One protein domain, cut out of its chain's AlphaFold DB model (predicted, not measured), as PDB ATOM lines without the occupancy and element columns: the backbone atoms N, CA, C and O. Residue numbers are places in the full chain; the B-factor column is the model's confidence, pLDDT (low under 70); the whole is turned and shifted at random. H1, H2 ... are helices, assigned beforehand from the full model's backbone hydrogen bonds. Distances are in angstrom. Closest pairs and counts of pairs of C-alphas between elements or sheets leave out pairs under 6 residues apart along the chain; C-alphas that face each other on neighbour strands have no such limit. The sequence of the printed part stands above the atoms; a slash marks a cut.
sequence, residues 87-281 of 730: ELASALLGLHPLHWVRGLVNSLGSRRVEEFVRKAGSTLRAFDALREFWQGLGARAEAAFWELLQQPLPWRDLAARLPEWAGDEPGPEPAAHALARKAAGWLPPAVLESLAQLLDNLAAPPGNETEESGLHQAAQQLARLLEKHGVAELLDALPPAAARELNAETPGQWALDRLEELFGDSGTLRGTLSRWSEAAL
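AT A GLANCE: This is residues 87 to 281 of the 730 residues of an uncharacterized protein of Bryobacterales bacterium (UniProt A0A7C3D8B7). This is an elongated body of helices in three parts: a head of five helices, H5 to H9, at one end; a middle where H10 reaches from H5 towards H11, with H2 and H4 packed on it and H3 at their corner; and a thinner far end of H11 and H12, with H1 packed on H12. Most helices cross rather than run side by side. The printed part has 195 residues with twelve named helices, H1 to H12 in chain order, and no named strand: the class is all helix. It is compact, with a radius of gyration of the C-alphas of 18.9 A, and spans 64 by 37 by 34 A.

HOW THE PARTS SIT: H6, residues 152 to 167, touches H9, residues 211 to 226, with residues 159 to 166 alone, at a steep tilt of 63 degrees, closest at C-alphas Ala 166 and Gln 220, 4.8 A. H8, residues 189 to 202, touches H9 about perpendicular at 82 degrees with residues 199 to 202 alone, closest at C-alphas Leu 202 and Ala 218, 5.2 A. H7, residues 175 to 183, makes a hairpin with H8; they only just touch, with 3 pairs of C-alphas within 8 A, closest at Ala 176 and Ala 196, 6.8 A. H5, residues 139 to 149, touches H8 at a steep tilt of 40 degrees, opposite ways, closest at C-alphas Ala 141 and Leu 198, 4.6 A. H10, residues 231 to 245, touches H5 with residues 235 to 239 alone, closest at C-alphas Leu 149 and Pro 239, 6.7 A. H2, residues 97 to 105, touches H10 residues 238 to 243 alone, closest at C-alphas Pro 97 and Ala 242, 5.2 A. H4, residues 124 to 135, touches H10 about perpendicular at 75 degrees, with residues 126 to 130 alone. H3, residues 111 to 119, and H2 only just touch, only at the corner, with 3 pairs. H11, residues 253 to 263, and H10 likewise only just touch, only at the corner, with 3 pairs. H12, residues 269 to 281, touches H1, residues 87 to 92, with residues 276 to 280 alone, closest at C-alphas Ala 89 and Ala 280, 4.8 A. Every O i to N i+4 pair is within hydrogen-bond range except in H6 and H9, each 10 of 12, and H10, 9 of 11.

IN THESE COORDINATES: H1 begins at C-alpha 87, (-22.948, -143.611, 48.945), and H12 ends at C-alpha 281, (-28.919, -148.571, 41.483). H6 is 23.9 A long, H9 23.6 A.

THE WHOLE: The printed part has no cut and no long link. Mean pLDDT of the printed part is 76.2; 64 residues are under 70, among them 168 to 186.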
ATOM      1  N   GLU A  87     -24.157-144.418  48.714       67.50
ATOM      2  CA  GLU A  87     -22.948-143.611  48.945       67.50
ATOM      3  C   GLU A  87     -22.291-143.118  47.642       67.50
ATOM      4  O   GLU A  87     -21.956-141.937  47.517       67.50
ATOM      5  N   LEU A  88     -22.192-143.990  46.635       63.31
ATOM      6  CA  LEU A  88     -21.683-143.640  45.308       63.31
ATOM      7  C   LEU A  88     -22.545-142.558  44.636       63.31
ATOM      8  O   LEU A  88     -22.013-141.561  44.147       63.31
ATOM      9  N   ALA A  89     -23.869-142.728  44.616       64.81
ATOM     10  CA  ALA A  89     -24.782-141.748  44.025       64.81
ATOM     11  C   ALA A  89     -24.885-140.455  44.820       64.81
ATOM     12  O   ALA A  89     -24.894-139.379  44.232       64.81
ATOM     13  N   SER A  90     -24.941-140.553  46.144       67.25
ATOM     14  CA  SER A  90     -24.847-139.442  47.082       67.25
ATOM     15  C   SER A  90     -23.674-138.572  46.694       67.25
ATOM     16  O   SER A  90     -23.826-137.388  46.421       67.25
ATOM     17  N   ALA A  91     -22.502-139.169  46.555       63.12
ATOM     18  CA  ALA A  91     -21.320-138.407  46.260       63.12
ATOM     19  C   ALA A  91     -21.271-137.903  44.806       63.12
ATOM     20  O   ALA A  91     -20.903-136.752  44.588       63.12
ATOM     21  N   LEU A  92     -21.759-138.666  43.822       58.41
ATOM     22  CA  LEU A  92     -21.957-138.187  42.442       58.41
ATOM     23  C   LEU A  92     -22.833-136.935  42.347       58.41
ATOM     24  O   LEU A  92     -22.577-136.048  41.532       58.41
ATOM     25  N   LEU A  93     -23.850-136.870  43.198       62.66
ATOM     26  CA  LEU A  93     -24.786-135.759  43.317       62.66
ATOM     27  C   LEU A  93     -24.294-134.676  44.291       62.66
ATOM     28  O   LEU A  93     -24.951-133.660  44.484       62.66
ATOM     29  N   GLY A  94     -23.129-134.862  44.904       63.62
ATOM     30  CA  GLY A  94     -22.545-133.927  45.856       63.62
ATOM     31  C   GLY A  94     -23.188-133.906  47.247       63.62
ATOM     32  O   GLY A  94     -22.988-132.965  48.010       63.62
ATOM     33  N   LEU A  95     -23.928-134.955  47.598       70.44
ATOM     34  CA  LEU A  95     -24.517-135.246  48.906       70.44
ATOM     35  C   LEU A  95     -23.571-136.124  49.742       70.44
ATOM     36  O   LEU A  95     -23.922-137.213  50.170       70.44
ATOM     37  N   HIS A  96     -22.335-135.678  49.954       75.25
ATOM     38  CA  HIS A  96     -21.325-136.424  50.722       75.25
ATOM     39  C   HIS A  96     -20.975-135.688  52.026       75.25
ATOM     40  O   HIS A  96     -21.041-134.455  52.044       75.25
ATOM     41  N   PRO A  97     -20.524-136.371  53.096       76.62
ATOM     42  CA  PRO A  97     -20.149-135.687  54.333       76.62
ATOM     43  C   PRO A  97     -19.088-134.599  54.130       76.62
ATOM     44  O   PRO A  97     -19.285-133.470  54.565       76.62
ATOM     45  N   LEU A  98     -18.036-134.877  53.354       75.25
ATOM     46  CA  LEU A  98     -17.020-133.871  53.000       75.25
ATOM     47  C   LEU A  98     -17.605-132.647  52.278       75.25
ATOM     48  O   LEU A  98     -17.203-131.520  52.541       75.25
ATOM     49  N   HIS A  99     -18.607-132.831  51.413       71.38
ATOM     50  CA  HIS A  99     -19.296-131.707  50.773       71.38
ATOM     51  C   HIS A  99     -20.084-130.864  51.760       71.38
ATOM     52  O   HIS A  99     -20.144-129.639  51.635       71.38
ATOM     53  N   TRP A 100     -20.719-131.525  52.721       84.00
ATOM     54  CA  TRP A 100     -21.433-130.843  53.778       84.00
ATOM     55  C   TRP A 100     -20.463-130.013  54.630       84.00
ATOM     56  O   TRP A 100     -20.777-128.847  54.888       84.00
ATOM     57  N   VAL A 101     -19.284-130.562  54.975       81.75
ATOM     58  CA  VAL A 101     -18.212-129.862  55.713       81.75
ATOM     59  C   VAL A 101     -17.660-128.692  54.910       81.75
ATOM     60  O   VAL A 101     -17.687-127.572  55.399       81.75
ATOM     61  N   ARG A 102     -17.237-128.898  53.659       74.88
ATOM     62  CA  ARG A 102     -16.753-127.817  52.780       74.88
ATOM     63  C   ARG A 102     -17.798-126.711  52.632       74.88
ATOM     64  O   ARG A 102     -17.504-125.532  52.801       74.88
ATOM     65  N   GLY A 103     -19.056-127.094  52.409       77.12
ATOM     66  CA  GLY A 103     -20.172-126.157  52.329       77.12
ATOM     67  C   GLY A 103     -20.436-125.402  53.633       77.12
ATOM     68  O   GLY A 103     -20.962-124.298  53.577       77.12
ATOM     69  N   LEU A 104     -20.098-125.981  54.786       84.50
ATOM     70  CA  LEU A 104     -20.158-125.326  56.089       84.50
ATOM     71  C   LEU A 104     -18.985-124.344  56.249       84.50
ATOM     72  O   LEU A 104     -19.214-123.161  56.490       84.50
ATOM     73  N   VAL A 105     -17.759-124.821  56.029       82.25
ATOM     74  CA  VAL A 105     -16.474-124.103  56.117       82.25
ATOM     75  C   VAL A 105     -16.435-122.866  55.207       82.25
ATOM     76  O   VAL A 105     -15.977-121.805  55.628       82.25
ATOM     77  N   ASN A 106     -17.014-122.952  54.005       76.06
ATOM     78  CA  ASN A 106     -17.061-121.848  53.039       76.06
ATOM     79  C   ASN A 106     -18.239-120.872  53.259       76.06
ATOM     80  O   ASN A 106     -18.339-119.862  52.567       76.06
ATOM     81  N   SER A 107     -19.143-121.140  54.208       80.44
ATOM     82  CA  SER A 107     -20.373-120.353  54.433       80.44
ATOM     83  C   SER A 107     -20.284-119.391  55.625       80.44
ATOM     84  O   SER A 107     -21.158-119.369  56.495       80.44
ATOM     85  N   LEU A 108     -19.218-118.592  55.679       74.81
ATOM     86  CA  LEU A 108     -18.986-117.620  56.755       74.81
ATOM     87  C   LEU A 108     -20.155-116.655  56.947       74.81
ATOM     88  O   LEU A 108     -20.756-116.187  55.982       74.81
ATOM     89  N   GLY A 109     -20.456-116.347  58.210       77.00
ATOM     90  CA  GLY A 109     -21.557-115.453  58.573       77.00
ATOM     91  C   GLY A 109     -22.945-116.019  58.263       77.00
ATOM     92  O   GLY A 109     -23.940-115.308  58.388       77.00
ATOM     93  N   SER A 110     -23.045-117.287  57.850       86.62
ATOM     94  CA  SER A 110     -24.339-117.938  57.696       86.62
ATOM     95  C   SER A 110     -24.886-118.376  59.053       86.62
ATOM     96  O   SER A 110     -24.168-118.896  59.910       86.62
ATOM     97  N   ARG A 111     -26.208-118.272  59.207       89.75
ATOM     98  CA  ARG A 111     -26.939-118.794  60.371       89.75
ATOM     99  C   ARG A 111     -26.640-120.277  60.639       89.75
ATOM    100  O   ARG A 111     -26.659-120.712  61.784       89.75
ATOM    101  N   ARG A 112     -26.336-121.048  59.586       89.00
ATOM    102  CA  ARG A 112     -25.964-122.469  59.676       89.00
ATOM    103  C   ARG A 112     -24.636-122.670  60.407       89.00
ATOM    104  O   ARG A 112     -24.549-123.572  61.235       89.00
ATOM    105  N   VAL A 113     -23.629-121.835  60.135       92.38
ATOM    106  CA  VAL A 113     -22.341-121.876  60.847       92.38
ATOM    107  C   VAL A 113     -22.528-121.488  62.308       92.38
ATOM    108  O   VAL A 113     -22.095-122.229  63.185       92.38
ATOM    109  N   GLU A 114     -23.235-120.391  62.583       93.06
ATOM    110  CA  GLU A 114     -23.508-119.950  63.959       93.06
ATOM    111  C   GLU A 114     -24.237-121.027  64.771       93.06
ATOM    112  O   GLU A 114     -23.883-121.314  65.916       93.06
ATOM    113  N   GLU A 115     -25.239-121.670  64.167       93.75
ATOM    114  CA  GLU A 115     -25.985-122.743  64.811       93.75
ATOM    115  C   GLU A 115     -25.124-123.987  65.052       93.75
ATOM    116  O   GLU A 115     -25.213-124.570  66.135       93.75
ATOM    117  N   PHE A 116     -24.289-124.378  64.084       94.62
ATOM    118  CA  PHE A 116     -23.358-125.496  64.233       94.62
ATOM    119  C   PHE A 116     -22.349-125.240  65.354       94.62
ATOM    120  O   PHE A 116     -22.243-126.056  66.268       94.62
ATOM    121  N   VAL A 117     -21.673-124.088  65.332       95.94
ATOM    122  CA  VAL A 117     -20.659-123.703  66.323       95.94
ATOM    123  C   VAL A 117     -21.258-123.650  67.728       95.94
ATOM    124  O   VAL A 117     -20.687-124.201  68.667       95.94
ATOM    125  N   ARG A 118     -22.460-123.075  67.868       95.75
ATOM    126  CA  ARG A 118     -23.192-123.047  69.139       95.75
ATOM    127  C   ARG A 118     -23.564-124.449  69.625       95.75
ATOM    128  O   ARG A 118     -23.395-124.735  70.805       95.75
ATOM    129  N   LYS A 119     -24.073-125.324  68.747       95.50
ATOM    130  CA  LYS A 119     -24.434-126.713  69.103       95.50
ATOM    131  C   LYS A 119     -23.216-127.556  69.473       95.50
ATOM    132  O   LYS A 119     -23.343-128.439  70.314       95.50
ATOM    133  N   ALA A 120     -22.069-127.286  68.858       94.69
ATOM    134  CA  ALA A 120     -20.802-127.920  69.193       94.69
ATOM    135  C   ALA A 120     -20.215-127.413  70.524       94.69
ATOM    136  O   ALA A 120     -19.264-128.001  71.015       94.69
ATOM    137  N   GLY A 121     -20.759-126.341  71.116       95.56
ATOM    138  CA  GLY A 121     -20.209-125.747  72.338       95.56
ATOM    139  C   GLY A 121     -18.885-125.012  72.107       95.56
ATOM    140  O   GLY A 121     -18.054-124.963  73.005       95.56
ATOM    141  N   SER A 122     -18.681-124.459  70.908       96.50
ATOM    142  CA  SER A 122     -17.422-123.834  70.487       96.50
ATOM    143  C   SER A 122     -17.592-122.345  70.142       96.50
ATOM    144  O   SER A 122     -18.651-121.749  70.352       96.50
ATOM    145  N   THR A 123     -16.536-121.711  69.625       95.81
ATOM    146  CA  THR A 123     -16.505-120.290  69.248       95.81
ATOM    147  C   THR A 123     -16.315-120.104  67.742       95.81
ATOM    148  O   THR A 123     -15.704-120.934  67.072       95.81
ATOM    149  N   LEU A 124     -16.791-118.978  67.194       94.12
ATOM    150  CA  LEU A 124     -16.571-118.643  65.777       94.12
ATOM    151  C   LEU A 124     -15.076-118.518  65.446       94.12
ATOM    152  O   LEU A 124     -14.648-118.926  64.376       94.12
ATOM    153  N   ARG A 125     -14.261-118.056  66.402       93.81
ATOM    154  CA  ARG A 125     -12.802-117.984  66.250       93.81
ATOM    155  C   ARG A 125     -12.158-119.367  66.103       93.81
ATOM    156  O   ARG A 125     -11.214-119.519  65.334       93.81
ATOM    157  N   ALA A 126     -12.652-120.365  66.838       94.12
ATOM    158  CA  ALA A 126     -12.215-121.750  66.679       94.12
ATOM    159  C   ALA A 126     -12.617-122.296  65.303       94.12
ATOM    160  O   ALA A 126     -11.822-122.953  64.635       94.12
ATOM    161  N   PHE A 127     -13.828-121.965  64.853       94.75
ATOM    162  CA  PHE A 127     -14.299-122.334  63.523       94.75
ATOM    163  C   PHE A 127     -13.455-121.709  62.408       94.75
ATOM    164  O   PHE A 127     -13.117-122.408  61.458       94.75
ATOM    165  N   ASP A 128     -13.049-120.443  62.538       92.31
ATOM    166  CA  ASP A 128     -12.169-119.787  61.565       92.31
ATOM    167  C   ASP A 128     -10.795-120.471  61.472       92.31
ATOM    168  O   ASP A 128     -10.297-120.673  60.364       92.31
ATOM    169  N   ALA A 129     -10.219-120.894  62.605       92.31
ATOM    170  CA  ALA A 129      -8.961-121.644  62.631       92.31
ATOM    171  C   ALA A 129      -9.099-123.033  61.985       92.31
ATOM    172  O   ALA A 129      -8.250-123.438  61.189       92.31
ATOM    173  N   LEU A 130     -10.192-123.749  62.283       92.94
ATOM    174  CA  LEU A 130     -10.519-125.016  61.628       92.94
ATOM    175  C   LEU A 130     -10.703-124.831  60.120       92.94
ATOM    176  O   LEU A 130     -10.212-125.643  59.344       92.94
ATOM    177  N   ARG A 131     -11.385-123.764  59.704       89.38
ATOM    178  CA  ARG A 131     -11.601-123.436  58.297       89.38
ATOM    179  C   ARG A 131     -10.285-123.194  57.574       89.38
ATOM    180  O   ARG A 131     -10.084-123.789  56.524       89.38
ATOM    181  N   GLU A 132      -9.407-122.355  58.118       85.50
ATOM    182  CA  GLU A 132      -8.098-122.067  57.515       85.50
ATOM    183  C   GLU A 132      -7.256-123.334  57.363       85.50
ATOM    184  O   GLU A 132      -6.685-123.570  56.300       85.50
ATOM    185  N   PHE A 133      -7.244-124.186  58.390       87.62
ATOM    186  CA  PHE A 133      -6.582-125.483  58.313       87.62
ATOM    187  C   PHE A 133      -7.201-126.377  57.235       87.62
ATOM    188  O   PHE A 133      -6.487-126.874  56.370       87.62
ATOM    189  N   TRP A 134      -8.526-126.550  57.252       82.81
ATOM    190  CA  TRP A 134      -9.245-127.420  56.320       82.81
ATOM    191  C   TRP A 134      -9.083-126.969  54.865       82.81
ATOM    192  O   TRP A 134      -8.920-127.804  53.984       82.81
ATOM    193  N   GLN A 135      -9.089-125.657  54.612       78.38
ATOM    194  CA  GLN A 135      -8.859-125.073  53.286       78.38
ATOM    195  C   GLN A 135      -7.418-125.261  52.797       78.38
ATOM    196  O   GLN A 135      -7.196-125.281  51.593       78.38
ATOM    197  N   GLY A 136      -6.454-125.431  53.706       70.50
ATOM    198  CA  GLY A 136      -5.070-125.763  53.366       70.50
ATOM    199  C   GLY A 136      -4.831-127.247  53.062       70.50
ATOM    200  O   GLY A 136      -3.750-127.598  52.593       70.50
ATOM    201  N   LEU A 137      -5.801-128.131  53.324       66.50
ATOM    202  CA  LEU A 137      -5.650-129.566  53.084       66.50
ATOM    203  C   LEU A 137      -5.843-129.916  51.610       66.50
ATOM    204  O   LEU A 137      -6.855-129.571  51.008       66.50
ATOM    205  N   GLY A 138      -4.941-130.735  51.063       61.16
ATOM    206  CA  GLY A 138      -5.211-131.493  49.839       61.16
ATOM    207  C   GLY A 138      -6.356-132.500  50.042       61.16
ATOM    208  O   GLY A 138      -6.570-132.991  51.146       61.16
ATOM    209  N   ALA A 139      -7.073-132.901  48.994       60.81
ATOM    210  CA  ALA A 139      -8.266-133.741  49.149       60.81
ATOM    211  C   ALA A 139      -7.981-135.173  49.640       60.81
ATOM    212  O   ALA A 139      -8.839-135.778  50.289       60.81
ATOM    213  N   ARG A 140      -6.777-135.717  49.397       59.12
ATOM    214  CA  ARG A 140      -6.322-136.951  50.071       59.12
ATOM    215  C   ARG A 140      -6.146-136.734  51.574       59.12
ATOM    216  O   ARG A 140      -6.573-137.595  52.338       59.12
ATOM    217  N   ALA A 141      -5.554-135.610  51.984       68.62
ATOM    218  CA  ALA A 141      -5.397-135.251  53.392       68.62
ATOM    219  C   ALA A 141      -6.765-135.036  54.046       68.62
ATOM    220  O   ALA A 141      -7.037-135.605  55.092       68.62
ATOM    221  N   GLU A 142      -7.671-134.317  53.389       72.06
ATOM    222  CA  GLU A 142      -9.034-134.101  53.872       72.06
ATOM    223  C   GLU A 142      -9.810-135.414  54.047       72.06
ATOM    224  O   GLU A 142     -10.429-135.638  55.086       72.06
ATOM    225  N   ALA A 143      -9.768-136.307  53.052       68.31
ATOM    226  CA  ALA A 143     -10.439-137.600  53.137       68.31
ATOM    227  C   ALA A 143      -9.853-138.470  54.257       68.31
ATOM    228  O   ALA A 143     -10.606-139.048  55.036       68.31
ATOM    229  N   ALA A 144      -8.523-138.522  54.362       68.81
ATOM    230  CA  ALA A 144      -7.835-139.244  55.423       68.81
ATOM    231  C   ALA A 144      -8.166-138.666  56.809       68.81
ATOM    232  O   ALA A 144      -8.449-139.414  57.741       68.81
ATOM    233  N   PHE A 145      -8.208-137.337  56.931       81.94
ATOM    234  CA  PHE A 145      -8.581-136.653  58.162       81.94
ATOM    235  C   PHE A 145     -10.027-136.952  58.554       81.94
ATOM    236  O   PHE A 145     -10.298-137.319  59.692       81.94
ATOM    237  N   TRP A 146     -10.956-136.899  57.602       83.75
ATOM    238  CA  TRP A 146     -12.353-137.248  57.840       83.75
ATOM    239  C   TRP A 146     -12.545-138.697  58.301       83.75
ATOM    240  O   TRP A 146     -13.316-138.947  59.225       83.75
ATOM    241  N   GLU A 147     -11.830-139.651  57.703       75.62
ATOM    242  CA  GLU A 147     -11.858-141.052  58.141       75.62
ATOM    243  C   GLU A 147     -11.353-141.228  59.580       75.62
ATOM    244  O   GLU A 147     -11.890-142.065  60.310       75.62
ATOM    245  N   LEU A 148     -10.354-140.443  60.005       82.69
ATOM    246  CA  LEU A 148      -9.914-140.415  61.404       82.69
ATOM    247  C   LEU A 148     -11.029-139.884  62.310       82.69
ATOM    248  O   LEU A 148     -11.349-140.519  63.312       82.69
ATOM    249  N   LEU A 149     -11.671-138.775  61.930       86.38
ATOM    250  CA  LEU A 149     -12.756-138.162  62.707       86.38
ATOM    251  C   LEU A 149     -13.980-139.078  62.850       86.38
ATOM    252  O   LEU A 149     -14.667-139.041  63.867       86.38
ATOM    253  N   GLN A 150     -14.249-139.941  61.865       83.75
ATOM    254  CA  GLN A 150     -15.318-140.942  61.955       83.75
ATOM    255  C   GLN A 150     -15.078-142.004  63.044       83.75
ATOM    256  O   GLN A 150     -16.005-142.737  63.390       83.75
ATOM    257  N   GLN A 151     -13.865-142.085  63.600       83.50
ATOM    258  CA  GLN A 151     -13.498-143.013  64.665       83.50
ATOM    259  C   GLN A 151     -13.195-142.242  65.962       83.50
ATOM    260  O   GLN A 151     -12.033-141.976  66.269       83.50
ATOM    261  N   PRO A 152     -14.222-141.893  66.761       78.81
ATOM    262  CA  PRO A 152     -14.093-140.908  67.838       78.81
ATOM    263  C   PRO A 152     -13.129-141.327  68.953       78.81
ATOM    264  O   PRO A 152     -12.447-140.479  69.517       78.81
ATOM    265  N   LEU A 153     -13.053-142.624  69.273       79.50
ATOM    266  CA  LEU A 153     -12.115-143.137  70.278       79.50
ATOM    267  C   LEU A 153     -10.657-143.055  69.771       79.50
ATOM    268  O   LEU A 153      -9.878-142.321  70.379       79.50
ATOM    269  N   PRO A 154     -10.298-143.671  68.621       80.56
ATOM    270  CA  PRO A 154      -8.979-143.498  68.010       80.56
ATOM    271  C   PRO A 154      -8.542-142.042  67.807       80.56
ATOM    272  O   PRO A 154      -7.381-141.712  68.041       80.56
ATOM    273  N   TRP A 155      -9.457-141.169  67.378       83.56
ATOM    274  CA  TRP A 155      -9.168-139.753  67.160       83.56
ATOM    275  C   TRP A 155      -8.798-139.024  68.455       83.56
ATOM    276  O   TRP A 155      -7.806-138.302  68.483       83.56
ATOM    277  N   ARG A 156      -9.550-139.230  69.541       84.62
ATOM    278  CA  ARG A 156      -9.275-138.581  70.832       84.62
ATOM    279  C   ARG A 156      -7.951-139.028  71.435       84.62
ATOM    280  O   ARG A 156      -7.192-138.191  71.920       84.62
ATOM    281  N   ASP A 157      -7.656-140.321  71.357       82.56
ATOM    282  CA  ASP A 157      -6.392-140.869  71.849       82.56
ATOM    283  C   ASP A 157      -5.197-140.337  71.037       82.56
ATOM    284  O   ASP A 157      -4.150-140.011  71.600       82.56
ATOM    285  N   LEU A 158      -5.364-140.186  69.717       82.44
ATOM    286  CA  LEU A 158      -4.389-139.529  68.847       82.44
ATOM    287  C   LEU A 158      -4.213-138.049  69.216       82.44
ATOM    288  O   LEU A 158      -3.086-137.597  69.402       82.44
ATOM    289  N   ALA A 159      -5.312-137.305  69.353       84.62
ATOM    290  CA  ALA A 159      -5.307-135.884  69.687       84.62
ATOM    291  C   ALA A 159      -4.586-135.597  71.013       84.62
ATOM    292  O   ALA A 159      -3.828-134.633  71.099       84.62
ATOM    293  N   ALA A 160      -4.755-136.466  72.013       85.25
ATOM    294  CA  ALA A 160      -4.078-136.352  73.303       85.25
ATOM    295  C   ALA A 160      -2.552-136.556  73.220       85.25
ATOM    296  O   ALA A 160      -1.821-136.013  74.043       85.25
ATOM    297  N   ARG A 161      -2.068-137.322  72.232       82.19
ATOM    298  CA  ARG A 161      -0.645-137.681  72.077       82.19
ATOM    299  C   ARG A 161       0.094-136.875  71.010       82.19
ATOM    300  O   ARG A 161       1.321-136.877  70.993       82.19
ATOM    301  N   LEU A 162      -0.624-136.160  70.142       81.88
ATOM    302  CA  LEU A 162      -0.033-135.274  69.134       81.88
ATOM    303  C   LEU A 162       0.975-134.254  69.710       81.88
ATOM    304  O   LEU A 162       2.015-134.070  69.077       81.88
ATOM    305  N   PRO A 163       0.754-133.632  70.889       82.75
ATOM    306  CA  PRO A 163       1.731-132.715  71.484       82.75
ATOM    307  C   PRO A 163       3.068-133.379  71.837       82.75
ATOM    308  O   PRO A 163       4.115-132.765  71.653       82.75
ATOM    309  N   GLU A 164       3.052-134.639  72.287       80.00
ATOM    310  CA  GLU A 164       4.277-135.398  72.579       80.00
ATOM    311  C   GLU A 164       5.100-135.608  71.299       80.00
ATOM    312  O   GLU A 164       6.320-135.493  71.303       80.00
ATOM    313  N   TRP A 165       4.433-135.860  70.172       73.19
ATOM    314  CA  TRP A 165       5.096-136.080  68.881       73.19
ATOM    315  C   TRP A 165       5.580-134.791  68.224       73.19
ATOM    316  O   TRP A 165       6.586-134.798  67.519       73.19
ATOM    317  N   ALA A 166       4.865-133.692  68.453       75.25
ATOM    318  CA  ALA A 166       5.257-132.367  67.996       75.25
ATOM    319  C   ALA A 166       6.449-131.793  68.790       75.25
ATOM    320  O   ALA A 166       7.096-130.871  68.298       75.25
ATOM    321  N   GLY A 167       6.719-132.313  69.997       71.56
ATOM    322  CA  GLY A 167       7.790-131.858  70.891       71.56
ATOM    323  C   GLY A 167       9.096-132.667  70.851       71.56
ATOM    324  O   GLY A 167      10.124-132.133  71.259       71.56
ATOM    325  N   ASP A 168       9.083-133.917  70.369       66.69
ATOM    326  CA  ASP A 168      10.293-134.746  70.218       66.69
ATOM    327  C   ASP A 168      11.202-134.184  69.097       66.69
ATOM    328  O   ASP A 168      10.733-133.969  67.977       66.69
ATOM    329  N   GLU A 169      12.505-133.977  69.354       61.91
ATOM    330  CA  GLU A 169      13.470-133.654  68.285       61.91
ATOM    331  C   GLU A 169      13.510-134.778  67.230       61.91
ATOM    332  O   GLU A 169      13.382-135.956  67.588       61.91
ATOM    333  N   PRO A 170      13.699-134.457  65.932       58.94
ATOM    334  CA  PRO A 170      13.757-135.461  64.876       58.94
ATOM    335  C   PRO A 170      14.920-136.431  65.136       58.94
ATOM    336  O   PRO A 170      16.093-136.088  65.001       58.94
ATOM    337  N   GLY A 171      14.586-137.652  65.556       59.75
ATOM    338  CA  GLY A 171      15.546-138.743  65.690       59.75
ATOM    339  C   GLY A 171      15.965-139.304  64.323       59.75
ATOM    340  O   GLY A 171      15.264-139.087  63.342       59.75
ATOM    341  N   PRO A 172      17.058-140.087  64.250       48.91
ATOM    342  CA  PRO A 172      17.618-140.626  63.000       48.91
ATOM    343  C   PRO A 172      16.806-141.784  62.383       48.91
ATOM    344  O   PRO A 172      17.345-142.570  61.604       48.91
ATOM    345  N   GLU A 173      15.560-141.981  62.815       52.06
ATOM    346  CA  GLU A 173      14.705-143.057  62.328       52.06
ATOM    347  C   GLU A 173      13.537-142.476  61.521       52.06
ATOM    348  O   GLU A 173      12.882-141.554  62.016       52.06
ATOM    349  N   PRO A 174      13.184-143.063  60.354       56.69
ATOM    350  CA  PRO A 174      12.099-142.558  59.526       56.69
ATOM    351  C   PRO A 174      10.814-142.394  60.339       56.69
ATOM    352  O   PRO A 174      10.279-143.370  60.881       56.69
ATOM    353  N   ALA A 175      10.292-141.168  60.404       55.91
ATOM    354  CA  ALA A 175       9.183-140.810  61.286       55.91
ATOM    355  C   ALA A 175       7.925-141.676  61.062       55.91
ATOM    356  O   ALA A 175       7.233-142.003  62.024       55.91
ATOM    357  N   ALA A 176       7.683-142.172  59.843       52.94
ATOM    358  CA  ALA A 176       6.603-143.120  59.552       52.94
ATOM    359  C   ALA A 176       6.770-144.477  60.272       52.94
ATOM    360  O   ALA A 176       5.788-145.060  60.735       52.94
ATOM    361  N   HIS A 177       8.001-144.982  60.421       56.00
ATOM    362  CA  HIS A 177       8.288-146.236  61.134       56.00
ATOM    363  C   HIS A 177       8.208-146.058  62.656       56.00
ATOM    364  O   HIS A 177       7.727-146.958  63.355       56.00
ATOM    365  N   ALA A 178       8.630-144.900  63.171       61.75
ATOM    366  CA  ALA A 178       8.453-144.536  64.574       61.75
ATOM    367  C   ALA A 178       6.962-144.375  64.923       61.75
ATOM    368  O   ALA A 178       6.501-144.942  65.915       61.75
ATOM    369  N   LEU A 179       6.195-143.693  64.065       62.25
ATOM    370  CA  LEU A 179       4.747-143.510  64.181       62.25
ATOM    371  C   LEU A 179       4.014-144.854  64.139       62.25
ATOM    372  O   LEU A 179       3.256-145.175  65.054       62.25
ATOM    373  N   ALA A 180       4.292-145.682  63.129       63.06
ATOM    374  CA  ALA A 180       3.687-146.999  62.998       63.06
ATOM    375  C   ALA A 180       3.996-147.890  64.208       63.06
ATOM    376  O   ALA A 180       3.094-148.560  64.691       63.06
ATOM    377  N   ARG A 181       5.216-147.876  64.768       67.88
ATOM    378  CA  ARG A 181       5.518-148.628  66.005       67.88
ATOM    379  C   ARG A 181       4.822-148.059  67.236       67.88
ATOM    380  O   ARG A 181       4.227-148.835  67.980       67.88
ATOM    381  N   LYS A 182       4.891-146.739  67.456       67.12
ATOM    382  CA  LYS A 182       4.269-146.074  68.616       67.12
ATOM    383  C   LYS A 182       2.746-146.259  68.607       67.12
ATOM    384  O   LYS A 182       2.149-146.348  69.678       67.12
ATOM    385  N   ALA A 183       2.127-146.349  67.429       67.06
ATOM    386  CA  ALA A 183       0.679-146.436  67.272       67.06
ATOM    387  C   ALA A 183       0.131-147.856  66.987       67.06
ATOM    388  O   ALA A 183      -1.028-148.123  67.300       67.06
ATOM    389  N   ALA A 184       0.949-148.810  66.512       64.62
ATOM    390  CA  ALA A 184       0.547-150.208  66.257       64.62
ATOM    391  C   ALA A 184       0.050-150.978  67.493       64.62
ATOM    392  O   ALA A 184      -0.522-152.055  67.342       64.62
ATOM    393  N   GLY A 185       0.265-150.453  68.703       63.81
ATOM    394  CA  GLY A 185      -0.204-151.069  69.947       63.81
ATOM    395  C   GLY A 185      -1.634-150.706  70.363       63.81
ATOM    396  O   GLY A 185      -2.166-151.355  71.256       63.81
ATOM    397  N   TRP A 186      -2.246-149.674  69.772       68.88
ATOM    398  CA  TRP A 186      -3.532-149.137  70.253       68.88
ATOM    399  C   TRP A 186      -4.412-148.500  69.169       68.88
ATOM    400  O   TRP A 186      -5.604-148.319  69.404       68.88
ATOM    401  N   LEU A 187      -3.885-148.216  67.971       70.44
ATOM    402  CA  LEU A 187      -4.699-147.814  66.823       70.44
ATOM    403  C   LEU A 187      -5.033-149.019  65.926       70.44
ATOM    404  O   LEU A 187      -4.141-149.805  65.594       70.44
ATOM    405  N   PRO A 188      -6.291-149.152  65.459       67.62
ATOM    406  CA  PRO A 188      -6.636-150.118  64.424       67.62
ATOM    407  C   PRO A 188      -5.810-149.892  63.140       67.62
ATOM    408  O   PRO A 188      -5.558-148.741  62.777       67.62
ATOM    409  N   PRO A 189      -5.463-150.949  62.376       63.62
ATOM    410  CA  PRO A 189      -4.681-150.825  61.139       63.62
ATOM    411  C   PRO A 189      -5.246-149.822  60.123       63.62
ATOM    412  O   PRO A 189      -4.492-149.093  59.487       63.62
ATOM    413  N   ALA A 190      -6.575-149.734  60.011       61.53
ATOM    414  CA  ALA A 190      -7.233-148.788  59.112       61.53
ATOM    415  C   ALA A 190      -7.026-147.316  59.523       61.53
ATOM    416  O   ALA A 190      -6.968-146.444  58.660       61.53
ATOM    417  N   VAL A 191      -6.907-147.040  60.827       70.00
ATOM    418  CA  VAL A 191      -6.633-145.695  61.366       70.00
ATOM    419  C   VAL A 191      -5.176-145.330  61.143       70.00
ATOM    420  O   VAL A 191      -4.885-144.207  60.753       70.00
ATOM    421  N   LEU A 192      -4.265-146.287  61.341       70.25
ATOM    422  CA  LEU A 192      -2.839-146.107  61.068       70.25
ATOM    423  C   LEU A 192      -2.582-145.737  59.611       70.25
ATOM    424  O   LEU A 192      -1.788-144.842  59.344       70.25
ATOM    425  N   GLU A 193      -3.274-146.392  58.678       66.56
ATOM    426  CA  GLU A 193      -3.164-146.086  57.253       66.56
ATOM    427  C   GLU A 193      -3.697-144.681  56.930       66.56
ATOM    428  O   GLU A 193      -3.018-143.917  56.247       66.56
ATOM    429  N   SER A 194      -4.868-144.303  57.463       68.50
ATOM    430  CA  SER A 194      -5.408-142.943  57.298       68.50
ATOM    431  C   SER A 194      -4.491-141.886  57.928       68.50
ATOM    432  O   SER A 194      -4.275-140.834  57.338       68.50
ATOM    433  N   LEU A 195      -3.897-142.164  59.088       76.56
ATOM    434  CA  LEU A 195      -2.968-141.255  59.757       76.56
ATOM    435  C   LEU A 195      -1.662-141.085  58.978       76.56
ATOM    436  O   LEU A 195      -1.245-139.954  58.754       76.56
ATOM    437  N   ALA A 196      -1.044-142.185  58.542       72.00
ATOM    438  CA  ALA A 196       0.153-142.136  57.706       72.00
ATOM    439  C   ALA A 196      -0.127-141.335  56.431       72.00
ATOM    440  O   ALA A 196       0.584-140.386  56.129       72.00
ATOM    441  N   GLN A 197      -1.248-141.619  55.762       68.06
ATOM    442  CA  GLN A 197      -1.649-140.894  54.564       68.06
ATOM    443  C   GLN A 197      -1.886-139.400  54.827       68.06
ATOM    444  O   GLN A 197      -1.506-138.580  53.993       68.06
ATOM    445  N   LEU A 198      -2.528-139.028  55.939       75.19
ATOM    446  CA  LEU A 198      -2.738-137.629  56.321       75.19
ATOM    447  C   LEU A 198      -1.401-136.913  56.525       75.19
ATOM    448  O   LEU A 198      -1.194-135.847  55.950       75.19
ATOM    449  N   LEU A 199      -0.504-137.506  57.313       75.00
ATOM    450  CA  LEU A 199       0.785-136.905  57.631       75.00
ATOM    451  C   LEU A 199       1.685-136.814  56.394       75.00
ATOM    452  O   LEU A 199       2.252-135.753  56.170       75.00
ATOM    453  N   ASP A 200       1.734-137.848  55.549       68.12
ATOM    454  CA  ASP A 200       2.481-137.833  54.282       68.12
ATOM    455  C   ASP A 200       2.009-136.694  53.363       68.12
ATOM    456  O   ASP A 200       2.813-136.014  52.732       68.12
ATOM    457  N   ASN A 201       0.695-136.451  53.300       67.25
ATOM    458  CA  ASN A 201       0.145-135.378  52.468       67.25
ATOM    459  C   ASN A 201       0.377-133.980  53.062       67.25
ATOM    460  O   ASN A 201       0.482-133.015  52.312       67.25
ATOM    461  N   LEU A 202       0.416-133.857  54.390       71.19
ATOM    462  CA  LEU A 202       0.738-132.604  55.083       71.19
ATOM    463  C   LEU A 202       2.241-132.283  55.027       71.19
ATOM    464  O   LEU A 202       2.622-131.116  55.056       71.19
ATOM    465  N   ALA A 203       3.080-133.317  54.937       66.00
ATOM    466  CA  ALA A 203       4.537-133.246  54.922       66.00
ATOM    467  C   ALA A 203       5.140-132.762  53.592       66.00
ATOM    468  O   ALA A 203       6.350-132.562  53.527       66.00
ATOM    469  N   ALA A 204       4.343-132.595  52.530       56.34
ATOM    470  CA  ALA A 204       4.841-132.322  51.184       56.34
ATOM    471  C   ALA A 204       4.818-130.824  50.796       56.34
ATOM    472  O   ALA A 204       3.791-130.327  50.324       56.34
ATOM    473  N   PRO A 205       5.962-130.112  50.853       51.44
ATOM    474  CA  PRO A 205       6.269-129.007  49.947       51.44
ATOM    475  C   PRO A 205       7.312-129.424  48.879       51.44
ATOM    476  O   PRO A 205       8.059-130.386  49.066       51.44
ATOM    477  N   PRO A 206       7.388-128.731  47.723       41.88
ATOM    478  CA  PRO A 206       8.300-129.096  46.644       41.88
ATOM    479  C   PRO A 206       9.739-128.669  46.976       41.88
ATOM    480  O   PRO A 206      10.092-127.504  46.814       41.88
ATOM    481  N   GLY A 207      10.585-129.617  47.384       46.53
ATOM    482  CA  GLY A 207      12.042-129.462  47.327       46.53
ATOM    483  C   GLY A 207      12.810-129.957  48.554       46.53
ATOM    484  O   GLY A 207      12.633-129.435  49.643       46.53
ATOM    485  N   ASN A 208      13.718-130.910  48.314       46.47
ATOM    486  CA  ASN A 208      14.957-131.263  49.036       46.47
ATOM    487  C   ASN A 208      14.992-131.363  50.579       46.47
ATOM    488  O   ASN A 208      16.081-131.584  51.113       46.47
ATOM    489  N   GLU A 209      13.886-131.253  51.311       51.00
ATOM    490  CA  GLU A 209      13.859-131.597  52.739       51.00
ATOM    491  C   GLU A 209      13.789-133.121  52.935       51.00
ATOM    492  O   GLU A 209      13.198-133.846  52.135       51.00
ATOM    493  N   THR A 210      14.435-133.631  53.987       58.84
ATOM    494  CA  THR A 210      14.397-135.055  54.340       58.84
ATOM    495  C   THR A 210      12.992-135.449  54.814       58.84
ATOM    496  O   THR A 210      12.345-134.687  55.530       58.84
ATOM    497  N   GLU A 211      12.520-136.653  54.457       57.22
ATOM    498  CA  GLU A 211      11.180-137.180  54.812       57.22
ATOM    499  C   GLU A 211      10.849-137.075  56.319       57.22
ATOM    500  O   GLU A 211       9.690-136.931  56.709       57.22
ATOM    501  N   GLU A 212      11.871-137.109  57.181       58.59
ATOM    502  CA  GLU A 212      11.751-136.969  58.637       58.59
ATOM    503  C   GLU A 212      11.303-135.562  59.084       58.59
ATOM    504  O   GLU A 212      10.544-135.448  60.048       58.59
ATOM    505  N   SER A 213      11.698-134.502  58.365       62.72
ATOM    506  CA  SER A 213      11.330-133.104  58.666       62.72
ATOM    507  C   SER A 213       9.837-132.845  58.420       62.72
ATOM    508  O   SER A 213       9.145-132.249  59.251       62.72
ATOM    509  N   GLY A 214       9.306-133.369  57.310       68.62
ATOM    510  CA  GLY A 214       7.932-133.100  56.882       68.62
ATOM    511  C   GLY A 214       6.866-133.718  57.795       68.62
ATOM    512  O   GLY A 214       5.874-133.067  58.124       68.62
ATOM    513  N   LEU A 215       7.072-134.951  58.273       67.19
ATOM    514  CA  LEU A 215       6.119-135.620  59.174       67.19
ATOM    515  C   LEU A 215       6.035-134.937  60.545       67.19
ATOM    516  O   LEU A 215       4.949-134.811  61.118       67.19
ATOM    517  N   HIS A 216       7.168-134.459  61.057       74.00
ATOM    518  CA  HIS A 216       7.202-133.681  62.290       74.00
ATOM    519  C   HIS A 216       6.485-132.333  62.111       74.00
ATOM    520  O   HIS A 216       5.654-131.956  62.939       74.00
ATOM    521  N   GLN A 217       6.708-131.646  60.986       77.56
ATOM    522  CA  GLN A 217       5.997-130.412  60.646       77.56
ATOM    523  C   GLN A 217       4.474-130.626  60.541       77.56
ATOM    524  O   GLN A 217       3.703-129.820  61.065       77.56
ATOM    525  N   ALA A 218       4.032-131.729  59.932       78.25
ATOM    526  CA  ALA A 218       2.623-132.109  59.851       78.25
ATOM    527  C   ALA A 218       1.996-132.339  61.239       78.25
ATOM    528  O   ALA A 218       0.906-131.832  61.530       78.25
ATOM    529  N   ALA A 219       2.698-133.052  62.126       81.19
ATOM    530  CA  ALA A 219       2.262-133.260  63.506       81.19
ATOM    531  C   ALA A 219       2.175-131.934  64.283       81.19
ATOM    532  O   ALA A 219       1.188-131.695  64.981       81.19
ATOM    533  N   GLN A 220       3.149-131.032  64.106       83.19
ATOM    534  CA  GLN A 220       3.122-129.691  64.698       83.19
ATOM    535  C   GLN A 220       1.937-128.855  64.201       83.19
ATOM    536  O   GLN A 220       1.318-128.146  64.993       83.19
ATOM    537  N   GLN A 221       1.604-128.913  62.909       86.62
ATOM    538  CA  GLN A 221       0.447-128.199  62.360       86.62
ATOM    539  C   GLN A 221      -0.864-128.671  63.004       86.62
ATOM    540  O   GLN A 221      -1.666-127.839  63.434       86.62
ATOM    541  N   LEU A 222      -1.055-129.988  63.134       86.69
ATOM    542  CA  LEU A 222      -2.222-130.569  63.808       86.69
ATOM    543  C   LEU A 222      -2.264-130.217  65.303       86.69
ATOM    544  O   LEU A 222      -3.320-129.843  65.811       86.69
ATOM    545  N   ALA A 223      -1.127-130.273  66.004       88.19
ATOM    546  CA  ALA A 223      -1.048-129.891  67.414       88.19
ATOM    547  C   ALA A 223      -1.419-128.409  67.625       88.19
ATOM    548  O   ALA A 223      -2.286-128.100  68.441       88.19
ATOM    549  N   ARG A 224      -0.861-127.494  66.817       89.38
ATOM    550  CA  ARG A 224      -1.177-126.050  66.862       89.38
ATOM    551  C   ARG A 224      -2.647-125.745  66.579       89.38
ATOM    552  O   ARG A 224      -3.182-124.768  67.104       89.38
ATOM    553  N   LEU A 225      -3.293-126.540  65.725       92.06
ATOM    554  CA  LEU A 225      -4.728-126.430  65.477       92.06
ATOM    555  C   LEU A 225      -5.527-126.801  66.735       92.06
ATOM    556  O   LEU A 225      -6.441-126.069  67.111       92.06
ATOM    557  N   LEU A 226      -5.169-127.905  67.394       91.12
ATOM    558  CA  LEU A 226      -5.857-128.407  68.588       91.12
ATOM    559  C   LEU A 226      -5.644-127.531  69.833       91.12
ATOM    560  O   LEU A 226      -6.518-127.484  70.694       91.12
ATOM    561  N   GLU A 227      -4.544-126.780  69.908       90.06
ATOM    562  CA  GLU A 227      -4.319-125.767  70.953       90.06
ATOM    563  C   GLU A 227      -5.346-124.620  70.915       90.06
ATOM    564  O   GLU A 227      -5.539-123.904  71.904       90.06
ATOM    565  N   LYS A 228      -6.018-124.403  69.777       90.75
ATOM    566  CA  LYS A 228      -7.063-123.382  69.664       90.75
ATOM    567  C   LYS A 228      -8.310-123.846  70.415       90.75
ATOM    568  O   LYS A 228      -9.002-124.777  70.006       90.75
ATOM    569  N   HIS A 229      -8.626-123.136  71.497       88.06
ATOM    570  CA  HIS A 229      -9.784-123.421  72.340       88.06
ATOM    571  C   HIS A 229     -11.082-123.534  71.522       88.06
ATOM    572  O   HIS A 229     -11.456-122.581  70.833       88.06
ATOM    573  N   GLY A 230     -11.763-124.680  71.614       88.56
ATOM    574  CA  GLY A 230     -13.007-124.966  70.902       88.56
ATOM    575  C   GLY A 230     -12.855-125.812  69.628       88.56
ATOM    576  O   GLY A 230     -13.869-126.236  69.069       88.56
ATOM    577  N   VAL A 231     -11.642-126.029  69.101       93.94
ATOM    578  CA  VAL A 231     -11.474-126.769  67.833       93.94
ATOM    579  C   VAL A 231     -11.723-128.266  68.003       93.94
ATOM    580  O   VAL A 231     -12.345-128.873  67.132       93.94
ATOM    581  N   ALA A 232     -11.304-128.857  69.123       92.25
ATOM    582  CA  ALA A 232     -11.543-130.272  69.401       92.25
ATOM    583  C   ALA A 232     -13.048-130.596  69.429       92.25
ATOM    584  O   ALA A 232     -13.491-131.566  68.819       92.25
ATOM    585  N   GLU A 233     -13.848-129.726  70.048       93.81
ATOM    586  CA  GLU A 233     -15.303-129.844  70.122       93.81
ATOM    587  C   GLU A 233     -15.962-129.730  68.740       93.81
ATOM    588  O   GLU A 233     -16.918-130.447  68.442       93.81
ATOM    589  N   LEU A 234     -15.435-128.865  67.862       95.25
ATOM    590  CA  LEU A 234     -15.897-128.771  66.474       95.25
ATOM    591  C   LEU A 234     -15.583-130.049  65.695       95.25
ATOM    592  O   LEU A 234     -16.465-130.564  65.008       95.25
ATOM    593  N   LEU A 235     -14.358-130.566  65.811       94.25
ATOM    594  CA  LEU A 235     -13.914-131.782  65.128       94.25
ATOM    595  C   LEU A 235     -14.730-133.011  65.560       94.25
ATOM    596  O   LEU A 235     -15.164-133.777  64.701       94.25
ATOM    597  N   ASP A 236     -15.039-133.137  66.852       92.00
ATOM    598  CA  ASP A 236     -15.914-134.188  67.385       92.00
ATOM    599  C   ASP A 236     -17.375-134.042  66.908       92.00
ATOM    600  O   ASP A 236     -18.079-135.034  66.696       92.00
ATOM    601  N   ALA A 237     -17.857-132.808  66.722       94.94
ATOM    602  CA  ALA A 237     -19.232-132.529  66.304       94.94
ATOM    603  C   ALA A 237     -19.472-132.676  64.789       94.94
ATOM    604  O   ALA A 237     -20.624-132.833  64.365       94.94
ATOM    605  N   LEU A 238     -18.418-132.628  63.969       93.38
ATOM    606  CA  LEU A 238     -18.505-132.669  62.506       93.38
ATOM    607  C   LEU A 238     -19.124-133.983  61.966       93.38
ATOM    608  O   LEU A 238     -20.148-133.894  61.276       93.38
ATOM    609  N   PRO A 239     -18.602-135.193  62.275       92.38
ATOM    610  CA  PRO A 239     -19.179-136.456  61.800       92.38
ATOM    611  C   PRO A 239     -20.668-136.658  62.128       92.38
ATOM    612  O   PRO A 239     -21.441-136.924  61.201       92.38
ATOM    613  N   PRO A 240     -21.133-136.498  63.387       93.19
ATOM    614  CA  PRO A 240     -22.543-136.707  63.706       93.19
ATOM    615  C   PRO A 240     -23.453-135.638  63.086       93.19
ATOM    616  O   PRO A 240     -24.612-135.921  62.785       93.19
ATOM    617  N   ALA A 241     -22.964-134.411  62.874       92.69
ATOM    618  CA  ALA A 241     -23.735-133.382  62.183       92.69
ATOM    619  C   ALA A 241     -23.917-133.702  60.693       92.69
ATOM    620  O   ALA A 241     -25.044-133.630  60.201       92.69
ATOM    621  N   ALA A 242     -22.855-134.135  60.008       87.44
ATOM    622  CA  ALA A 242     -22.939-134.562  58.615       87.44
ATOM    623  C   ALA A 242     -23.856-135.786  58.439       87.44
ATOM    624  O   ALA A 242     -24.679-135.809  57.528       87.44
ATOM    625  N   ALA A 243     -23.766-136.773  59.339       87.75
ATOM    626  CA  ALA A 243     -24.605-137.972  59.299       87.75
ATOM    627  C   ALA A 243     -26.105-137.659  59.435       87.75
ATOM    628  O   ALA A 243     -26.923-138.267  58.750       87.75
ATOM    629  N   ARG A 244     -26.478-136.684  60.281       89.25
ATOM    630  CA  ARG A 244     -27.877-136.234  60.409       89.25
ATOM    631  C   ARG A 244     -28.402-135.595  59.130       89.25
ATOM    632  O   ARG A 244     -29.543-135.821  58.758       89.25
ATOM    633  N   GLU A 245     -27.577-134.793  58.468       87.00
ATOM    634  CA  GLU A 245     -27.982-134.059  57.265       87.00
ATOM    635  C   GLU A 245     -28.098-134.969  56.042       87.00
ATOM    636  O   GLU A 245     -28.919-134.721  55.165       87.00
ATOM    637  N   LEU A 246     -27.321-136.048  56.016       80.81
ATOM    638  CA  LEU A 246     -27.243-137.008  54.914       80.81
ATOM    639  C   LEU A 246     -28.034-138.294  55.157       80.81
ATOM    640  O   LEU A 246     -27.860-139.270  54.427       80.81
ATOM    641  N   ASN A 247     -28.889-138.323  56.178       83.38
ATOM    642  CA  ASN A 247     -29.743-139.472  56.439       83.38
ATOM    643  C   ASN A 247     -30.692-139.690  55.244       83.38
ATOM    644  O   ASN A 247     -31.434-138.790  54.868       83.38
ATOM    645  N   ALA A 248     -30.662-140.877  54.636       72.81
ATOM    646  CA  ALA A 248     -31.447-141.164  53.436       72.81
ATOM    647  C   ALA A 248     -32.966-141.221  53.694       72.81
ATOM    648  O   ALA A 248     -33.751-140.942  52.789       72.81
ATOM    649  N   GLU A 249     -33.381-141.570  54.913       79.38
ATOM    650  CA  GLU A 249     -34.789-141.649  55.316       79.38
ATOM    651  C   GLU A 249     -35.337-140.273  55.711       79.38
ATOM    652  O   GLU A 249     -36.467-139.919  55.374       79.38
ATOM    653  N   THR A 250     -34.516-139.485  56.407       82.69
ATOM    654  CA  THR A 250     -34.863-138.147  56.901       82.69
ATOM    655  C   THR A 250     -33.738-137.151  56.599       82.69
ATOM    656  O   THR A 250     -33.038-136.726  57.526       82.69
ATOM    657  N   PRO A 251     -33.517-136.794  55.323       83.19
ATOM    658  CA  PRO A 251     -32.449-135.871  54.949       83.19
ATOM    659  C   PRO A 251     -32.667-134.509  55.604       83.19
ATOM    660  O   PRO A 251     -33.795-134.021  55.711       83.19
ATOM    661  N   GLY A 252     -31.576-133.889  56.045       87.00
ATOM    662  CA  GLY A 252     -31.613-132.537  56.588       87.00
ATOM    663  C   GLY A 252     -31.856-131.493  55.499       87.00
ATOM    664  O   GLY A 252     -31.777-131.780  54.301       87.00
ATOM    665  N   GLN A 253     -32.129-130.254  55.913       85.69
ATOM    666  CA  GLN A 253     -32.479-129.171  54.991       85.69
ATOM    667  C   GLN A 253     -31.403-128.945  53.924       85.69
ATOM    668  O   GLN A 253     -31.729-128.712  52.766       85.69
ATOM    669  N   TRP A 254     -30.120-129.087  54.275       85.62
ATOM    670  CA  TRP A 254     -29.045-128.912  53.300       85.62
ATOM    671  C   TRP A 254     -29.115-129.951  52.173       85.62
ATOM    672  O   TRP A 254     -28.910-129.610  51.007       85.62
ATOM    673  N   ALA A 255     -29.399-131.213  52.503       82.81
ATOM    674  CA  ALA A 255     -29.514-132.275  51.508       82.81
ATOM    675  C   ALA A 255     -30.781-132.106  50.661       82.81
ATOM    676  O   ALA A 255     -30.729-132.319  49.452       82.81
ATOM    677  N   LEU A 256     -31.884-131.662  51.272       82.50
ATOM    678  CA  LEU A 256     -33.128-131.329  50.576       82.50
ATOM    679  C   LEU A 256     -32.929-130.214  49.549       82.50
ATOM    680  O   LEU A 256     -33.211-130.429  48.374       82.50
ATOM    681  N   ASP A 257     -32.350-129.084  49.958       80.88
ATOM    682  CA  ASP A 257     -32.079-127.946  49.073       80.88
ATOM    683  C   ASP A 257     -31.224-128.373  47.867       80.88
ATOM    684  O   ASP A 257     -31.428-127.936  46.733       80.88
ATOM    685  N   ARG A 258     -30.250-129.264  48.098       74.69
ATOM    686  CA  ARG A 258     -29.393-129.818  47.042       74.69
ATOM    687  C   ARG A 258     -30.136-130.754  46.109       74.69
ATOM    688  O   ARG A 258     -29.958-130.670  44.897       74.69
ATOM    689  N   LEU A 259     -30.949-131.643  46.660       73.94
ATOM    690  CA  LEU A 259     -31.772-132.555  45.885       73.94
ATOM    691  C   LEU A 259     -32.791-131.790  45.029       73.94
ATOM    692  O   LEU A 259     -32.955-132.122  43.858       73.94
ATOM    693  N   GLU A 260     -33.406-130.728  45.549       74.44
ATOM    694  CA  GLU A 260     -34.288-129.832  44.788       74.44
ATOM    695  C   GLU A 260     -33.525-129.075  43.688       74.44
ATOM    696  O   GLU A 260     -33.988-128.993  42.547       74.44
ATOM    697  N   GLU A 261     -32.306-128.593  43.967       69.69
ATOM    698  CA  GLU A 261     -31.425-127.976  42.959       69.69
ATOM    699  C   GLU A 261     -31.056-128.951  41.819       69.69
ATOM    700  O   GLU A 261     -30.759-128.531  40.690       69.69
ATOM    701  N   LEU A 262     -31.019-130.253  42.116       64.06
ATOM    702  CA  LEU A 262     -30.606-131.308  41.196       64.06
ATOM    703  C   LEU A 262     -31.759-131.978  40.468       64.06
ATOM    704  O   LEU A 262     -31.561-132.361  39.332       64.06
ATOM    705  N   PHE A 263     -32.932-132.143  41.066       66.12
ATOM    706  CA  PHE A 263     -34.045-132.876  40.450       66.12
ATOM    707  C   PHE A 263     -35.233-131.980  40.082       66.12
ATOM    708  O   PHE A 263     -36.182-132.459  39.455       66.12
ATOM    709  N   GLY A 264     -35.152-130.687  40.412       65.69
ATOM    710  CA  GLY A 264     -36.267-129.754  40.318       65.69
ATOM    711  C   GLY A 264     -37.292-129.983  41.428       65.69
ATOM    712  O   GLY A 264     -37.195-130.932  42.208       65.69
ATOM    713  N   ASP A 265     -38.295-129.110  41.484       66.88
ATOM    714  CA  ASP A 265     -39.405-129.260  42.418       66.88
ATOM    715  C   ASP A 265     -40.316-130.404  41.946       66.88
ATOM    716  O   ASP A 265     -41.031-130.297  40.946       66.88
ATOM    717  N   SER A 266     -40.226-131.550  42.620       57.94
ATOM    718  CA  SER A 266     -41.090-132.707  42.369       57.94
ATOM    719  C   SER A 266     -42.401-132.634  43.163       57.94
ATOM    720  O   SER A 266     -43.217-133.556  43.084       57.94
ATOM    721  N   GLY A 267     -42.592-131.579  43.967       60.88
ATOM    722  CA  GLY A 267     -43.720-131.385  44.874       60.88
ATOM    723  C   GLY A 267     -43.768-132.354  46.062       60.88
ATOM    724  O   GLY A 267     -44.547-132.134  46.987       60.88
ATOM    725  N   THR A 268     -42.962-133.430  46.079       71.31
ATOM    726  CA  THR A 268     -42.933-134.405  47.182       71.31
ATOM    727  C   THR A 268     -41.528-134.949  47.453       71.31
ATOM    728  O   THR A 268     -40.868-135.501  46.574       71.31
ATOM    729  N   LEU A 269     -41.112-134.915  48.723       69.62
ATOM    730  CA  LEU A 269     -39.857-135.510  49.207       69.62
ATOM    731  C   LEU A 269     -39.652-136.955  48.713       69.62
ATOM    732  O   LEU A 269     -38.571-137.335  48.263       69.62
ATOM    733  N   ARG A 270     -40.725-137.756  48.738       73.88
ATOM    734  CA  ARG A 270     -40.710-139.163  48.319       73.88
ATOM    735  C   ARG A 270     -40.359-139.333  46.835       73.88
ATOM    736  O   ARG A 270     -39.627-140.259  46.496       73.88
ATOM    737  N   GLY A 271     -40.843-138.448  45.960       73.00
ATOM    738  CA  GLY A 271     -40.531-138.492  44.529       73.00
ATOM    739  C   GLY A 271     -39.051-138.230  44.252       73.00
ATOM    740  O   GLY A 271     -38.425-138.950  43.472       73.00
ATOM    741  N   THR A 272     -38.470-137.249  44.942       68.75
ATOM    742  CA  THR A 272     -37.046-136.908  44.813       68.75
ATOM    743  C   THR A 272     -36.135-138.022  45.343       68.75
ATOM    744  O   THR A 272     -35.192-138.420  44.657       68.75
ATOM    745  N   LEU A 273     -36.454-138.600  46.507       71.44
ATOM    746  CA  LEU A 273     -35.703-139.726  47.082       71.44
ATOM    747  C   LEU A 273     -35.774-140.994  46.214       71.44
ATOM    748  O   LEU A 273     -34.777-141.703  46.065       71.44
ATOM    749  N   SER A 274     -36.924-141.268  45.588       75.75
ATOM    750  CA  SER A 274     -37.072-142.407  44.673       75.75
ATOM    751  C   SER A 274     -36.177-142.272  43.439       75.75
ATOM    752  O   SER A 274     -35.507-143.232  43.066       75.75
ATOM    753  N   ARG A 275     -36.121-141.083  42.819       72.94
ATOM    754  CA  ARG A 275     -35.257-140.825  41.650       72.94
ATOM    755  C   ARG A 275     -33.775-140.931  41.996       72.94
ATOM    756  O   ARG A 275     -32.994-141.466  41.214       72.94
ATOM    757  N   TRP A 276     -33.398-140.453  43.180       72.19
ATOM    758  CA  TRP A 276     -32.043-140.612  43.704       72.19
ATOM    759  C   TRP A 276     -31.666-142.087  43.883       72.19
ATOM    760  O   TRP A 276     -30.599-142.504  43.436       72.19
ATOM    761  N   SER A 277     -32.563-142.882  44.469       73.62
ATOM    762  CA  SER A 277     -32.369-144.325  44.666       73.62
ATOM    763  C   SER A 277     -32.250-145.075  43.336       73.62
ATOM    764  O   SER A 277     -31.390-145.936  43.173       73.62
ATOM    765  N   GLU A 278     -33.074-144.723  42.348       76.50
ATOM    766  CA  GLU A 278     -33.018-145.329  41.018       76.50
ATOM    767  C   GLU A 278     -31.696-145.014  40.302       76.50
ATOM    768  O   GLU A 278     -31.055-145.915  39.757       76.50
ATOM    769  N   ALA A 279     -31.244-143.757  40.350       70.56
ATOM    770  CA  ALA A 279     -29.943-143.371  39.809       70.56
ATOM    771  C   ALA A 279     -28.802-144.141  40.494       70.56
ATOM    772  O   ALA A 279     -27.912-144.653  39.816       70.56
ATOM    773  N   ALA A 280     -28.860-144.287  41.820       70.81
ATOM    774  CA  ALA A 280     -27.901-145.061  42.604       70.81
ATOM    775  C   ALA A 280     -27.774-146.511  42.147       70.81
ATOM    776  O   ALA A 280     -26.664-146.993  41.906       70.81
ATOM    777  N   LEU A 281     -28.903-147.190  41.955       75.56
ATOM    778  CA  LEU A 281     -28.919-148.571  41.483       75.56
ATOM    779  C   LEU A 281     -28.323-148.709  40.075       75.56
ATOM    780  O   LEU A 281     -27.572-149.650  39.824       75.56
TER     781      LEU A 281